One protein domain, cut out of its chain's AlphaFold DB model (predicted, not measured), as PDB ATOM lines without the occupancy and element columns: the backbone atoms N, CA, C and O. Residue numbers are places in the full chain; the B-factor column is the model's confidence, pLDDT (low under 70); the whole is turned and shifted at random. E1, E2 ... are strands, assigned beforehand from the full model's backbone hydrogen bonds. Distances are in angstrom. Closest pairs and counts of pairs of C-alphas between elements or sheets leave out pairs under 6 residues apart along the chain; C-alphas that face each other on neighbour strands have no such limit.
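What this domain is: This is residues 18 to 69 of the 69 residues of an uncharacterized protein of Methanohalophilus halophilus (UniProt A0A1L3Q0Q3). A long, arched two-stranded hairpin of E2 and E3 makes the length of this domain, and the short strand E1 lies beside the later part of E3, giving a strongly twisted sheet of three strands. From the end of E1, a wide loop of residues 29 to 44 swings to the start of E2 at the other edge of the sheet, while the turn of the hairpin, residues 54 to 59, makes the far end. The printed part has 52 residues with no named helix and three named strands, E1, E2 and E3 along the chain; the mixed sheet has the order E1, E3, E2. The class is all strand, though under half of the residues, 22 of 52, are in named elements. The whole is only just compact, close to loose, with a radius of gyration of the C-alphas of 11.4 A, and spans 33 by 22 by 16 A.

How they stand to each other: E3, residues 60 to 68, is the inner strand of the sheet. E2, residues 45 to 53, is an edge strand and forms a hairpin with E3; the two are antiparallel, with 152 degrees between their directions. C-alphas 68 and 45 face each other at 4.5 A, as do 63 and 49 at 4.5 A. N 46 and O 67 are within hydrogen-bond range at 2.8 A, and so are N 64 and O 48 at 2.8 A. E2 bends by 83 degrees at residue 50, and E3 bends by 79 degrees at residue 64. E1, residues 25 to 28, is the other edge strand and is parallel to E3, at 33 degrees. C-alphas 26 and 66 face each other at 4.7 A, and N 27 and O 66 are within hydrogen-bond range at 2.9 A. E1 and E2 are apart. Residues 18 to 19 form a short parallel pairing with residues 61 to 62 of E3.

Where its parts are: E3 is 20.1 A from first to last C-alpha, from Met 60 at (-69.828, 137.447, -10.751) to Val 68 at (-50.742, 134.954, -16.683). E2, Ile 45 to Met 53, is 18.9 A long. E1 begins with the C-alpha of Thr 25 at (-57.378, 126.118, -16.406), ends at Asp 28 and is 10.3 A long.

The domain as a whole: The C-alphas farthest apart, those of Val 30 and Arg 56, are 34.3 A apart. The printed part has no cut, and residue 69 is the chain's last. The link from E1 to E2 is long, with 16 residues; that from E2 to E3 is short, with 6. The mean pLDDT of the printed part is 82.9, and one residue, Pro 58, is under 70.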
ATOM      1  N   TYR A  18     -64.410 136.767 -10.634       82.31
ATOM      2  CA  TYR A  18     -64.366 135.443 -11.241       82.31
ATOM      3  C   TYR A  18     -64.185 134.361 -10.185       82.31
ATOM      4  O   TYR A  18     -63.306 134.445  -9.332       82.31
ATOM      5  N   THR A  19     -65.027 133.336 -10.243       79.88
ATOM      6  CA  THR A  19     -64.889 132.153  -9.394       79.88
ATOM      7  C   THR A  19     -64.081 131.094 -10.135       79.88
ATOM      8  O   THR A  19     -64.453 130.693 -11.243       79.88
ATOM      9  N   LEU A  20     -63.006 130.625  -9.500       81.56
ATOM     10  CA  LEU A  20     -62.243 129.449  -9.909       81.56
ATOM     11  C   LEU A  20     -63.042 128.187  -9.566       81.56
ATOM     12  O   LEU A  20     -63.535 128.022  -8.451       81.56
ATOM     13  N   THR A  21     -63.179 127.294 -10.536       78.81
ATOM     14  CA  THR A  21     -63.797 125.975 -10.363       78.81
ATOM     15  C   THR A  21     -62.805 124.900 -10.788       78.81
ATOM     16  O   THR A  21     -61.783 125.203 -11.392       78.81
ATOM     17  N   THR A  22     -63.109 123.627 -10.549       78.50
ATOM     18  CA  THR A  22     -62.260 122.508 -11.000       78.50
ATOM     19  C   THR A  22     -62.092 122.422 -12.520       78.50
ATOM     20  O   THR A  22     -61.226 121.699 -12.996       78.50
ATOM     21  N   ASN A  23     -62.918 123.141 -13.285       81.12
ATOM     22  CA  ASN A  23     -62.839 123.223 -14.741       81.12
ATOM     23  C   ASN A  23     -62.114 124.492 -15.226       81.12
ATOM     24  O   ASN A  23     -62.159 124.804 -16.416       81.12
ATOM     25  N   THR A  24     -61.522 125.265 -14.317       82.62
ATOM     26  CA  THR A  24     -60.758 126.459 -14.665       82.62
ATOM     27  C   THR A  24     -59.302 126.076 -14.882       82.62
ATOM     28  O   THR A  24     -58.649 125.585 -13.965       82.62
ATOM     29  N   THR A  25     -58.795 126.314 -16.087       88.56
ATOM     30  CA  THR A  25     -57.378 126.118 -16.406       88.56
ATOM     31  C   THR A  25     -56.618 127.411 -16.140       88.56
ATOM     32  O   THR A  25     -57.098 128.485 -16.496       88.56
ATOM     33  N   ILE A  26     -55.439 127.316 -15.532       89.75
ATOM     34  CA  ILE A  26     -54.521 128.444 -15.361       89.75
ATOM     35  C   ILE A  26     -53.263 128.115 -16.159       89.75
ATOM     36  O   ILE A  26     -52.710 127.025 -16.019       89.75
ATOM     37  N   GLU A  27     -52.837 129.026 -17.022       92.00
ATOM     38  CA  GLU A  27     -51.639 128.857 -17.838       92.00
ATOM     39  C   GLU A  27     -50.836 130.154 -17.948       92.00
ATOM     40  O   GLU A  27     -51.357 131.241 -17.711       92.00
ATOM     41  N   ASP A  28     -49.564 130.053 -18.319       89.44
ATOM     42  CA  ASP A  28     -48.752 131.211 -18.689       89.44
ATOM     43  C   ASP A  28     -48.921 131.583 -20.176       89.44
ATOM     44  O   ASP A  28     -49.544 130.876 -20.976       89.44
ATOM     45  N   ASN A  29     -48.310 132.698 -20.573       86.06
ATOM     46  CA  ASN A  29     -48.229 133.151 -21.965       86.06
ATOM     47  C   ASN A  29     -47.575 132.163 -22.950       86.06
ATOM     48  O   ASN A  29     -47.653 132.359 -24.165       86.06
ATOM     49  N   VAL A  30     -46.926 131.113 -22.451       85.12
ATOM     50  CA  VAL A  30     -46.227 130.078 -23.222       85.12
ATOM     51  C   VAL A  30     -47.041 128.768 -23.254       85.12
ATOM     52  O   VAL A  30     -46.672 127.828 -23.960       85.12
ATOM     53  N   GLY A  31     -48.184 128.707 -22.560       83.44
ATOM     54  CA  GLY A  31     -49.058 127.535 -22.466       83.44
ATOM     55  C   GLY A  31     -48.635 126.519 -21.400       83.44
ATOM     56  O   GLY A  31     -49.087 125.371 -21.430       83.44
ATOM     57  N   LYS A  32     -47.753 126.893 -20.467       89.06
ATOM     58  CA  LYS A  32     -47.434 126.075 -19.295       89.06
ATOM     59  C   LYS A  32     -48.583 126.177 -18.299       89.06
ATOM     60  O   LYS A  32     -48.939 127.276 -17.891       89.06
ATOM     61  N   ILE A  33     -49.114 125.035 -17.871       90.19
ATOM     62  CA  ILE A  33     -50.125 124.982 -16.811       90.19
ATOM     63  C   ILE A  33     -49.492 125.397 -15.480       90.19
ATOM     64  O   ILE A  33     -48.410 124.912 -15.136       90.19
ATOM     65  N   LEU A  34     -50.168 126.297 -14.772       87.25
ATOM     66  CA  LEU A  34     -49.787 126.797 -13.453       87.25
ATOM     67  C   LEU A  34     -50.761 126.277 -12.401       87.25
ATOM     68  O   LEU A  34     -51.937 126.030 -12.696       87.25
ATOM     69  N   ASP A  35     -50.274 126.138 -11.174       84.88
ATOM     70  CA  ASP A  35     -51.130 125.838 -10.041       84.88
ATOM     71  C   ASP A  35     -51.798 127.127  -9.525       84.88
ATOM     72  O   ASP A  35     -51.256 128.222  -9.679       84.88
ATOM     73  N   PRO A  36     -52.982 127.046  -8.894       79.56
ATOM     74  CA  PRO A  36     -53.621 128.214  -8.283       79.56
ATOM     75  C   PRO A  36     -52.746 128.894  -7.227       79.56
ATOM     76  O   PRO A  36     -52.875 130.095  -7.018       79.56
ATOM     77  N   ASP A  37     -51.865 128.125  -6.585       83.06
ATOM     78  CA  ASP A  37     -50.913 128.615  -5.589       83.06
ATOM     79  C   ASP A  37     -49.773 129.440  -6.217       83.06
ATOM     80  O   ASP A  37     -49.106 130.184  -5.503       83.06
ATOM     81  N   ASP A  38     -49.570 129.349  -7.539       83.62
ATOM     82  CA  ASP A  38     -48.621 130.188  -8.280       83.62
ATOM     83  C   ASP A  38     -49.202 131.580  -8.601       83.62
ATOM     84  O   ASP A  38     -48.482 132.442  -9.102       83.62
ATOM     85  N   LEU A  39     -50.500 131.812  -8.357       82.12
ATOM     86  CA  LEU A  39     -51.136 133.113  -8.568       82.12
ATOM     87  C   LEU A  39     -50.937 134.011  -7.344       82.12
ATOM     88  O   LEU A  39     -51.495 133.764  -6.275       82.12
ATOM     89  N   GLU A  40     -50.207 135.106  -7.532       82.94
ATOM     90  CA  GLU A  40     -49.982 136.115  -6.495       82.94
ATOM     91  C   GLU A  40     -50.734 137.418  -6.792       82.94
ATOM     92  O   GLU A  40     -51.047 137.765  -7.938       82.94
ATOM     93  N   GLU A  41     -51.025 138.179  -5.735       79.44
ATOM     94  CA  GLU A  41     -51.615 139.509  -5.875       79.44
ATOM     95  C   GLU A  41     -50.684 140.441  -6.662       79.44
ATOM     96  O   GLU A  41     -49.484 140.526  -6.405       79.44
ATOM     97  N   GLY A  42     -51.257 141.179  -7.614       80.75
ATOM     98  CA  GLY A  42     -50.510 142.099  -8.476       80.75
ATOM     99  C   GLY A  42     -50.001 141.478  -9.777       80.75
ATOM    100  O   GLY A  42     -49.475 142.215 -10.608       80.75
ATOM    101  N   MET A  43     -50.196 140.172  -9.993       82.62
ATOM    102  CA  MET A  43     -49.978 139.562 -11.304       82.62
ATOM    103  C   MET A  43     -50.966 140.111 -12.335       82.62
ATOM    104  O   MET A  43     -52.169 140.221 -12.079       82.62
ATOM    105  N   GLU A  44     -50.458 140.424 -13.523       84.06
ATOM    106  CA  GLU A  44     -51.301 140.766 -14.660       84.06
ATOM    107  C   GLU A  44     -51.826 139.469 -15.284       84.06
ATOM    108  O   GLU A  44     -51.059 138.581 -15.655       84.06
ATOM    109  N   ILE A  45     -53.151 139.328 -15.359       85.69
ATOM    110  CA  ILE A  45     -53.798 138.125 -15.886       85.69
ATOM    111  C   ILE A  45     -54.879 138.487 -16.898       85.69
ATOM    112  O   ILE A  45     -55.564 139.503 -16.789       85.69
ATOM    113  N   GLN A  46     -55.093 137.592 -17.850       86.94
ATOM    114  CA  GLN A  46     -56.200 137.625 -18.788       86.94
ATOM    115  C   GLN A  46     -57.182 136.500 -18.456       86.94
ATOM    116  O   GLN A  46     -56.827 135.323 -18.475       86.94
ATOM    117  N   VAL A  47     -58.436 136.855 -18.170       85.31
ATOM    118  CA  VAL A  47     -59.482 135.886 -17.820       85.31
ATOM    119  C   VAL A  47     -60.437 135.681 -18.990       85.31
ATOM    120  O   VAL A  47     -61.097 136.610 -19.451       85.31
ATOM    121  N   PHE A  48     -60.572 134.434 -19.429       86.31
ATOM    122  CA  PHE A  48     -61.589 133.999 -20.375       86.31
ATOM    123  C   PHE A  48     -62.743 133.370 -19.603       86.31
ATOM    124  O   PHE A  48     -62.594 132.335 -18.948       86.31
ATOM    125  N   TYR A  49     -63.911 133.987 -19.694       84.19
ATOM    126  CA  TYR A  49     -65.113 133.576 -18.979       84.19
ATOM    127  C   TYR A  49     -66.239 133.215 -19.947       84.19
ATOM    128  O   TYR A  49     -66.271 133.642 -21.102       84.19
ATOM    129  N   GLY A  50     -67.159 132.373 -19.478       78.31
ATOM    130  CA  GLY A  50     -68.328 131.974 -20.257       78.31
ATOM    131  C   GLY A  50     -69.360 133.102 -20.413       78.31
ATOM    132  O   GLY A  50     -69.318 134.092 -19.687       78.31
ATOM    133  N   PRO A  51     -70.362 132.943 -21.300       79.25
ATOM    134  CA  PRO A  51     -71.405 133.952 -21.520       79.25
ATOM    135  C   PRO A  51     -72.330 134.165 -20.307       79.25
ATOM    136  O   PRO A  51     -73.150 135.080 -20.305       79.25
ATOM    137  N   VAL A  52     -72.242 133.304 -19.288       79.38
ATOM    138  CA  VAL A  52     -73.072 133.356 -18.084       79.38
ATOM    139  C   VAL A  52     -72.379 134.204 -17.020       79.38
ATOM    140  O   VAL A  52     -71.362 133.806 -16.453       79.38
ATOM    141  N   MET A  53     -72.972 135.355 -16.713       78.81
ATOM    142  CA  MET A  53     -72.570 136.235 -15.617       78.81
ATOM    143  C   MET A  53     -73.792 136.659 -14.805       78.81
ATOM    144  O   MET A  53     -74.911 136.738 -15.315       78.81
ATOM    145  N   THR A  54     -73.589 136.942 -13.524       78.81
ATOM    146  CA  THR A  54     -74.636 137.485 -12.655       78.81
ATOM    147  C   THR A  54     -74.753 138.995 -12.851       78.81
ATOM    148  O   THR A  54     -73.758 139.711 -12.841       78.81
ATOM    149  N   ALA A  55     -75.981 139.500 -12.975       75.94
ATOM    150  CA  ALA A  55     -76.266 140.929 -13.150       75.94
ATOM    151  C   ALA A  55     -76.254 141.729 -11.824       75.94
ATOM    152  O   ALA A  55     -77.014 142.682 -11.663       75.94
ATOM    153  N   ARG A  56     -75.462 141.302 -10.831       71.81
ATOM    154  CA  ARG A  56     -75.330 141.982  -9.527       71.81
ATOM    155  C   ARG A  56     -74.078 142.859  -9.520       71.81
ATOM    156  O   ARG A  56     -73.260 142.734 -10.414       71.81
ATOM    157  N   TYR A  57     -73.943 143.731  -8.523       71.94
ATOM    158  CA  TYR A  57     -72.712 144.484  -8.265       71.94
ATOM    159  C   TYR A  57     -72.014 143.919  -7.009       71.94
ATOM    160  O   TYR A  57     -72.655 143.885  -5.956       71.94
ATOM    161  N   PRO A  58     -70.747 143.464  -7.096       68.50
ATOM    162  CA  PRO A  58     -69.998 143.264  -8.334       68.50
ATOM    163  C   PRO A  58     -70.582 142.106  -9.164       68.50
ATOM    164  O   PRO A  58     -71.126 141.145  -8.598       68.50
ATOM    165  N   PRO A  59     -70.481 142.177 -10.500       75.00
ATOM    166  CA  PRO A  59     -70.865 141.071 -11.362       75.00
ATOM    167  C   PRO A  59     -69.954 139.882 -11.078       75.00
ATOM    168  O   PRO A  59     -68.739 140.018 -10.948       75.00
ATOM    169  N   MET A  60     -70.554 138.702 -10.955       79.56
ATOM    170  CA  MET A  60     -69.828 137.447 -10.751       79.56
ATOM    171  C   MET A  60     -69.943 136.556 -11.982       79.56
ATOM    172  O   MET A  60     -71.057 136.366 -12.478       79.56
ATOM    173  N   GLY A  61     -68.828 135.979 -12.424       82.50
ATOM    174  CA  GLY A  61     -68.757 135.028 -13.538       82.50
ATOM    175  C   GLY A  61     -67.890 133.810 -13.209       82.50
ATOM    176  O   GLY A  61     -67.145 133.808 -12.230       82.50
ATOM    177  N   GLN A  62     -67.987 132.760 -14.025       83.25
ATOM    178  CA  GLN A  62     -67.088 131.603 -13.944       83.25
ATOM    179  C   GLN A  62     -65.922 131.798 -14.916       83.25
ATOM    180  O   GLN A  62     -66.146 132.034 -16.107       83.25
ATOM    181  N   ALA A  63     -64.690 131.696 -14.412       85.81
ATOM    182  CA  ALA A  63     -63.503 131.667 -15.259       85.81
ATOM    183  C   ALA A  63     -63.334 130.269 -15.865       85.81
ATOM    184  O   ALA A  63     -63.372 129.268 -15.149       85.81
ATOM    185  N   ASN A  64     -63.121 130.205 -17.174       87.75
ATOM    186  CA  ASN A  64     -62.810 128.963 -17.883       87.75
ATOM    187  C   ASN A  64     -61.301 128.814 -18.086       87.75
ATOM    188  O   ASN A  64     -60.762 127.724 -17.917       87.75
ATOM    189  N   LEU A  65     -60.627 129.914 -18.422       87.38
ATOM    190  CA  LEU A  65     -59.183 129.965 -18.605       87.38
ATOM    191  C   LEU A  65     -58.647 131.260 -18.002       87.38
ATOM    192  O   LEU A  65     -59.222 132.326 -18.216       87.38
ATOM    193  N   ILE A  66     -57.550 131.163 -17.270       89.00
ATOM    194  CA  ILE A  66     -56.769 132.299 -16.797       89.00
ATOM    195  C   ILE A  66     -55.395 132.189 -17.439       89.00
ATOM    196  O   ILE A  66     -54.764 131.139 -17.351       89.00
ATOM    197  N   ARG A  67     -54.945 133.264 -18.084       90.00
ATOM    198  CA  ARG A  67     -53.609 133.357 -18.661       90.00
ATOM    199  C   ARG A  67     -52.797 134.421 -17.941       90.00
ATOM    200  O   ARG A  67     -53.207 135.576 -17.930       90.00
ATOM    201  N   VAL A  68     -51.673 134.036 -17.351       88.56
ATOM    202  CA  VAL A  68     -50.742 134.954 -16.683       88.56
ATOM    203  C   VAL A  68     -49.853 135.624 -17.730       88.56
ATOM    204  O   VAL A  68     -49.319 134.928 -18.605       88.56
ATOM    205  N   LEU A  69     -49.746 136.958 -17.661       84.38
ATOM    206  CA  LEU A  69     -49.024 137.776 -18.637       84.38
ATOM    207  C   LEU A  69     -47.548 138.007 -18.279       84.38
ATOM    208  O   LEU A  69     -47.241 138.207 -17.086       84.38
TER     209      LEU A  69